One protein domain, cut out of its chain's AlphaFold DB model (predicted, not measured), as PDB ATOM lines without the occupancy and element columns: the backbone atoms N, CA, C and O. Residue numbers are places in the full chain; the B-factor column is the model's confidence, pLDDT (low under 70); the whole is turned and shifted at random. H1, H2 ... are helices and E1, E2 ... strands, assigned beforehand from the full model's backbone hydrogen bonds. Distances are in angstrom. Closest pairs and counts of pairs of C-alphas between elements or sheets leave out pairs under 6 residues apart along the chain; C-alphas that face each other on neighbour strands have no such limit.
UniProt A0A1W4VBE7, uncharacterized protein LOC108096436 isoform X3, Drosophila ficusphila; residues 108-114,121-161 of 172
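What this domain is: This is residues 108 to 114 and 121 to 161 of the 172 residues of the protein "uncharacterized protein LOC108096436 isoform X3" of Drosophila ficusphila (UniProt A0A1W4VBE7). A small antiparallel hairpin of two strands, E1 and E2, has one long helix, H1, crossing loosely over one face, nearer to E2 than to E1. The first printed residues, 108 to 109, pair briefly with E2, and residues 156 to 161, of which 156 to 160 belong to H1, stick out free. The printed part has 48 residues, with two named strands and one named helix in the order E1, E2, H1, and its class is mixed, helices and strands. It is compact, with a radius of gyration of the C-alphas of 10.9 A and spans of 28 by 23 by 18 A.

How they stand to each other: E1, residues 124 to 127, and E2, residues 133 to 137, are antiparallel neighbours and form a hairpin, with 154 degrees between their directions. The C-alphas of Pro 125 and Tyr 135 face each other at 4.6 A. N 126 and O 134 are within hydrogen-bond range at 2.8 A, and so are N 124 and O 136 at 2.9 A. Residues 108 to 109 pair, parallel, with residues 136 to 137 of E2. The closest C-alphas of E2 and H1, residues 145 to 160, are those of Val 136 and Ile 148, 7.6 A apart. E1 and H1 are apart. In H1 every O i to N i+4 pair is within hydrogen-bond range.

Where its parts are: E1 begins at C-alpha 124 (43.366, -14.964, -48.084) and is 9.8 A long. E2 is 12.8 A long and ends at C-alpha 137 (39.580, -16.750, -42.862). H1 is 23.0 A long and ends at C-alpha 160 (30.600, -34.487, -50.689).

The domain as a whole: The two C-alphas farthest apart are those of Asn 141 and Asn 161, 31.6 A. Residues 115 to 120 are not printed, and C-alphas 114 and 121 are 16.3 A apart across the cut. The link from E1 to E2 is tight and that from E2 to H1 is short. The mean pLDDT of the printed part is 83.5, and residues 111 to 114, 121 and 160 to 161 are under 70.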
ATOM      1  N   ILE A 108      36.279 -20.732 -46.199       88.00
ATOM      2  CA  ILE A 108      36.717 -21.722 -45.216       88.00
ATOM      3  C   ILE A 108      37.230 -20.987 -43.984       88.00
ATOM      4  O   ILE A 108      38.039 -20.066 -44.084       88.00
ATOM      5  N   SER A 109      36.750 -21.398 -42.814       87.31
ATOM      6  CA  SER A 109      37.100 -20.783 -41.536       87.31
ATOM      7  C   SER A 109      38.041 -21.676 -40.740       87.31
ATOM      8  O   SER A 109      37.671 -22.781 -40.364       87.31
ATOM      9  N   LEU A 110      39.230 -21.167 -40.409       84.25
ATOM     10  CA  LEU A 110      40.184 -21.850 -39.519       84.25
ATOM     11  C   LEU A 110      39.921 -21.575 -38.023       84.25
ATOM     12  O   LEU A 110      40.692 -22.001 -37.154       84.25
ATOM     13  N   TYR A 111      38.843 -20.848 -37.704       67.56
ATOM     14  CA  TYR A 111      38.416 -20.510 -36.343       67.56
ATOM     15  C   TYR A 111      37.950 -21.767 -35.583       67.56
ATOM     16  O   TYR A 111      36.772 -22.087 -35.508       67.56
ATOM     17  N   GLY A 112      38.916 -22.489 -35.028       59.53
ATOM     18  CA  GLY A 112      38.734 -23.710 -34.235       59.53
ATOM     19  C   GLY A 112      40.060 -24.214 -33.659       59.53
ATOM     20  O   GLY A 112      40.095 -24.834 -32.602       59.53
ATOM     21  N   VAL A 113      41.180 -23.836 -34.287       52.25
ATOM     22  CA  VAL A 113      42.544 -24.161 -33.849       52.25
ATOM     23  C   VAL A 113      43.124 -23.008 -32.999       52.25
ATOM     24  O   VAL A 113      44.045 -22.287 -33.386       52.25
ATOM     25  N   ASN A 114      42.557 -22.775 -31.809       48.47
ATOM     26  CA  ASN A 114      43.068 -21.838 -30.786       48.47
ATOM     27  C   ASN A 114      43.323 -20.378 -31.244       48.47
ATOM     28  O   ASN A 114      44.321 -19.777 -30.840       48.47
ATOM     29  N   HIS A 121      39.242  -9.419 -40.089       59.25
ATOM     30  CA  HIS A 121      38.860 -10.165 -41.293       59.25
ATOM     31  C   HIS A 121      39.874 -10.179 -42.458       59.25
ATOM     32  O   HIS A 121      39.582  -9.721 -43.561       59.25
ATOM     33  N   LYS A 122      41.081 -10.705 -42.243       72.81
ATOM     34  CA  LYS A 122      42.060 -10.944 -43.298       72.81
ATOM     35  C   LYS A 122      41.769 -12.326 -43.852       72.81
ATOM     36  O   LYS A 122      42.175 -13.346 -43.303       72.81
ATOM     37  N   GLU A 123      40.973 -12.337 -44.903       85.75
ATOM     38  CA  GLU A 123      40.758 -13.527 -45.705       85.75
ATOM     39  C   GLU A 123      41.823 -13.575 -46.793       85.75
ATOM     40  O   GLU A 123      42.108 -12.563 -47.440       85.75
ATOM     41  N   ILE A 124      42.428 -14.744 -46.984       89.06
ATOM     42  CA  ILE A 124      43.366 -14.964 -48.084       89.06
ATOM     43  C   ILE A 124      42.635 -15.668 -49.236       89.06
ATOM     44  O   ILE A 124      41.988 -16.690 -48.999       89.06
ATOM     45  N   PRO A 125      42.696 -15.146 -50.474       91.31
ATOM     46  CA  PRO A 125      42.148 -15.840 -51.631       91.31
ATOM     47  C   PRO A 125      43.112 -16.935 -52.105       91.31
ATOM     48  O   PRO A 125      44.285 -16.670 -52.372       91.31
ATOM     49  N   ILE A 126      42.593 -18.147 -52.265       91.62
ATOM     50  CA  ILE A 126      43.260 -19.296 -52.874       91.62
ATOM     51  C   ILE A 126      42.608 -19.540 -54.231       91.62
ATOM     52  O   ILE A 126      41.417 -19.834 -54.306       91.62
ATOM     53  N   TRP A 127      43.373 -19.374 -55.307       92.25
ATOM     54  CA  TRP A 127      42.894 -19.637 -56.663       92.25
ATOM     55  C   TRP A 127      43.055 -21.114 -56.986       92.25
ATOM     56  O   TRP A 127      44.149 -21.656 -56.846       92.25
ATOM     57  N   MET A 128      41.965 -21.734 -57.421       86.88
ATOM     58  CA  MET A 128      41.945 -23.118 -57.873       86.88
ATOM     59  C   MET A 128      41.881 -23.169 -59.403       86.88
ATOM     60  O   MET A 128      41.600 -22.166 -60.066       86.88
ATOM     61  N   ASP A 129      42.096 -24.356 -59.964       86.75
ATOM     62  CA  ASP A 129      42.046 -24.588 -61.415       86.75
ATOM     63  C   ASP A 129      40.635 -24.396 -62.010       86.75
ATOM     64  O   ASP A 129      40.484 -24.245 -63.220       86.75
ATOM     65  N   ASP A 130      39.599 -24.358 -61.162       84.69
ATOM     66  CA  ASP A 130      38.207 -24.068 -61.537       84.69
ATOM     67  C   ASP A 130      37.955 -22.577 -61.859       84.69
ATOM     68  O   ASP A 130      36.866 -22.207 -62.301       84.69
ATOM     69  N   GLY A 131      38.960 -21.712 -61.676       84.12
ATOM     70  CA  GLY A 131      38.854 -20.276 -61.926       84.12
ATOM     71  C   GLY A 131      38.069 -19.510 -60.853       84.12
ATOM     72  O   GLY A 131      37.797 -18.314 -61.027       84.12
ATOM     73  N   GLU A 132      37.720 -20.150 -59.734       87.12
ATOM     74  CA  GLU A 132      37.060 -19.527 -58.594       87.12
ATOM     75  C   GLU A 132      37.996 -19.445 -57.379       87.12
ATOM     76  O   GLU A 132      38.672 -20.395 -56.984       87.12
ATOM     77  N   ALA A 133      38.059 -18.258 -56.772       88.19
ATOM     78  CA  ALA A 133      38.850 -18.047 -55.570       88.19
ATOM     79  C   ALA A 133      38.090 -18.547 -54.334       88.19
ATOM     80  O   ALA A 133      36.932 -18.180 -54.118       88.19
ATOM     81  N   ARG A 134      38.778 -19.313 -53.489       89.56
ATOM     82  CA  ARG A 134      38.297 -19.756 -52.175       89.56
ATOM     83  C   ARG A 134      38.944 -18.912 -51.095       89.56
ATOM     84  O   ARG A 134      40.157 -18.728 -51.097       89.56
ATOM     85  N   TYR A 135      38.141 -18.367 -50.195       90.75
ATOM     86  CA  TYR A 135      38.620 -17.423 -49.187       90.75
ATOM     87  C   TYR A 135      38.855 -18.149 -47.871       90.75
ATOM     88  O   TYR A 135      37.944 -18.779 -47.345       90.75
ATOM     89  N   VAL A 136      40.071 -18.069 -47.337       89.56
ATOM     90  CA  VAL A 136      40.419 -18.693 -46.055       89.56
ATOM     91  C   VAL A 136      40.526 -17.613 -44.989       89.56
ATOM     92  O   VAL A 136      41.379 -16.727 -45.074       89.56
ATOM     93  N   SER A 137      39.650 -17.679 -43.990       88.19
ATOM     94  CA  SER A 137      39.580 -16.750 -42.862       88.19
ATOM     95  C   SER A 137      40.239 -17.347 -41.608       88.19
ATOM     96  O   SER A 137      40.427 -18.559 -41.487       88.19
ATOM     97  N   GLY A 138      40.643 -16.494 -40.661       85.88
ATOM     98  CA  GLY A 138      41.270 -16.940 -39.407       85.88
ATOM     99  C   GLY A 138      42.742 -17.352 -39.521       85.88
ATOM    100  O   GLY A 138      43.282 -17.961 -38.600       85.88
ATOM    101  N   VAL A 139      43.418 -16.999 -40.618       85.88
ATOM    102  CA  VAL A 139      44.859 -17.239 -40.786       85.88
ATOM    103  C   VAL A 139      45.643 -16.364 -39.808       85.88
ATOM    104  O   VAL A 139      45.485 -15.142 -39.768       85.88
ATOM    105  N   THR A 140      46.512 -16.974 -39.014       85.00
ATOM    106  CA  THR A 140      47.367 -16.312 -38.017       85.00
ATOM    107  C   THR A 140      48.844 -16.577 -38.312       85.00
ATOM    108  O   THR A 140      49.173 -17.372 -39.183       85.00
ATOM    109  N   ASN A 141      49.760 -15.935 -37.583       85.00
ATOM    110  CA  ASN A 141      51.208 -16.155 -37.728       85.00
ATOM    111  C   ASN A 141      51.672 -17.576 -37.354       85.00
ATOM    112  O   ASN A 141      52.773 -17.970 -37.721       85.00
ATOM    113  N   LYS A 142      50.849 -18.319 -36.612       87.75
ATOM    114  CA  LYS A 142      51.065 -19.735 -36.289       87.75
ATOM    115  C   LYS A 142      50.392 -20.687 -37.282       87.75
ATOM    116  O   LYS A 142      50.672 -21.877 -37.235       87.75
ATOM    117  N   THR A 143      49.485 -20.189 -38.125       86.31
ATOM    118  CA  THR A 143      48.798 -21.007 -39.129       86.31
ATOM    119  C   THR A 143      49.803 -21.406 -40.196       86.31
ATOM    120  O   THR A 143      50.443 -20.548 -40.807       86.31
ATOM    121  N   THR A 144      49.937 -22.704 -40.423       91.50
ATOM    122  CA  THR A 144      50.834 -23.244 -41.440       91.50
ATOM    123  C   THR A 144      50.101 -23.449 -42.764       91.50
ATOM    124  O   THR A 144      48.870 -23.496 -42.818       91.50
ATOM    125  N   CYS A 145      50.856 -23.592 -43.856       93.06
ATOM    126  CA  CYS A 145      50.271 -23.982 -45.143       93.06
ATOM    127  C   CYS A 145      49.570 -25.346 -45.053       93.06
ATOM    128  O   CYS A 145      48.548 -25.542 -45.701       93.06
ATOM    129  N   ASP A 146      50.084 -26.258 -44.223       95.06
ATOM    130  CA  ASP A 146      49.490 -27.577 -43.988       95.06
ATOM    131  C   ASP A 146      48.090 -27.471 -43.362       95.06
ATOM    132  O   ASP A 146      47.157 -28.109 -43.840       95.06
ATOM    133  N   ASP A 147      47.900 -26.586 -42.377       91.56
ATOM    134  CA  ASP A 147      46.580 -26.328 -41.780       91.56
ATOM    135  C   ASP A 147      45.570 -25.810 -42.819       91.56
ATOM    136  O   ASP A 147      44.399 -26.188 -42.807       91.56
ATOM    137  N   ILE A 148      46.032 -24.958 -43.741       91.19
ATOM    138  CA  ILE A 148      45.205 -24.402 -44.821       91.19
ATOM    139  C   ILE A 148      44.820 -25.500 -45.821       91.19
ATOM    140  O   ILE A 148      43.653 -25.606 -46.194       91.19
ATOM    141  N   ILE A 149      45.781 -26.330 -46.238       92.56
ATOM    142  CA  ILE A 149      45.557 -27.439 -47.175       92.56
ATOM    143  C   ILE A 149      44.598 -28.469 -46.567       92.56
ATOM    144  O   ILE A 149      43.666 -28.903 -47.242       92.56
ATOM    145  N   LYS A 150      44.771 -28.819 -45.287       93.38
ATOM    146  CA  LYS A 150      43.866 -29.726 -44.568       93.38
ATOM    147  C   LYS A 150      42.444 -29.190 -44.526       93.38
ATOM    148  O   LYS A 150      41.530 -29.891 -44.936       93.38
ATOM    149  N   ALA A 151      42.264 -27.928 -44.141       89.62
ATOM    150  CA  ALA A 151      40.938 -27.321 -44.092       89.62
ATOM    151  C   ALA A 151      40.264 -27.246 -45.471       89.62
ATOM    152  O   ALA A 151      39.053 -27.427 -45.571       89.62
ATOM    153  N   LEU A 152      41.042 -27.016 -46.538       90.56
ATOM    154  CA  LEU A 152      40.548 -27.082 -47.916       90.56
ATOM    155  C   LEU A 152      40.045 -28.485 -48.266       90.56
ATOM    156  O   LEU A 152      38.961 -28.612 -48.823       90.56
ATOM    157  N   ILE A 153      40.801 -29.530 -47.930       90.88
ATOM    158  CA  ILE A 153      40.414 -30.920 -48.202       90.88
ATOM    159  C   ILE A 153      39.196 -31.323 -47.361       90.88
ATOM    160  O   ILE A 153      38.241 -31.884 -47.896       90.88
ATOM    161  N   ASP A 154      39.195 -31.005 -46.069       89.50
ATOM    162  CA  ASP A 154      38.103 -31.341 -45.154       89.50
ATOM    163  C   ASP A 154      36.783 -30.687 -45.583       89.50
ATOM    164  O   ASP A 154      35.727 -31.318 -45.532       89.50
ATOM    165  N   ASP A 155      36.822 -29.435 -46.053       85.94
ATOM    166  CA  ASP A 155      35.641 -28.739 -46.573       85.94
ATOM    167  C   ASP A 155      35.072 -29.411 -47.837       85.94
ATOM    168  O   ASP A 155      33.851 -29.489 -48.006       85.94
ATOM    169  N   GLU A 156      35.926 -29.949 -48.714       86.62
ATOM    170  CA  GLU A 156      35.488 -30.749 -49.867       86.62
ATOM    171  C   GLU A 156      34.839 -32.065 -49.446       86.62
ATOM    172  O   GLU A 156      33.754 -32.408 -49.924       86.62
ATOM    173  N   LEU A 157      35.461 -32.779 -48.510       86.12
ATOM    174  CA  LEU A 157      34.942 -34.051 -48.010       86.12
ATOM    175  C   LEU A 157      33.596 -33.873 -47.288       86.12
ATOM    176  O   LEU A 157      32.679 -34.675 -47.472       86.12
ATOM    177  N   ASN A 158      33.434 -32.802 -46.510       80.88
ATOM    178  CA  ASN A 158      32.184 -32.503 -45.807       80.88
ATOM    179  C   ASN A 158      31.045 -32.088 -46.752       80.88
ATOM    180  O   ASN A 158      29.884 -32.424 -46.501       80.88
ATOM    181  N   ASN A 159      31.350 -31.398 -47.855       73.50
ATOM    182  CA  ASN A 159      30.348 -31.093 -48.878       73.50
ATOM    183  C   ASN A 159      29.965 -32.321 -49.715       73.50
ATOM    184  O   ASN A 159      28.798 -32.458 -50.078       73.50
ATOM    185  N   ALA A 160      30.896 -33.244 -49.972       66.44
ATOM    186  CA  ALA A 160      30.600 -34.487 -50.689       66.44
ATOM    187  C   ALA A 160      29.632 -35.410 -49.917       66.44
ATOM    188  O   ALA A 160      28.848 -36.137 -50.526       66.44
ATOM    189  N   ASN A 161      29.652 -35.348 -48.582       60.78
ATOM    190  CA  ASN A 161      28.856 -36.211 -47.703       60.78
ATOM    191  C   ASN A 161      27.467 -35.658 -47.338       60.78
ATOM    192  O   ASN A 161      26.733 -36.316 -46.603       60.78
TER     193      ASN A 161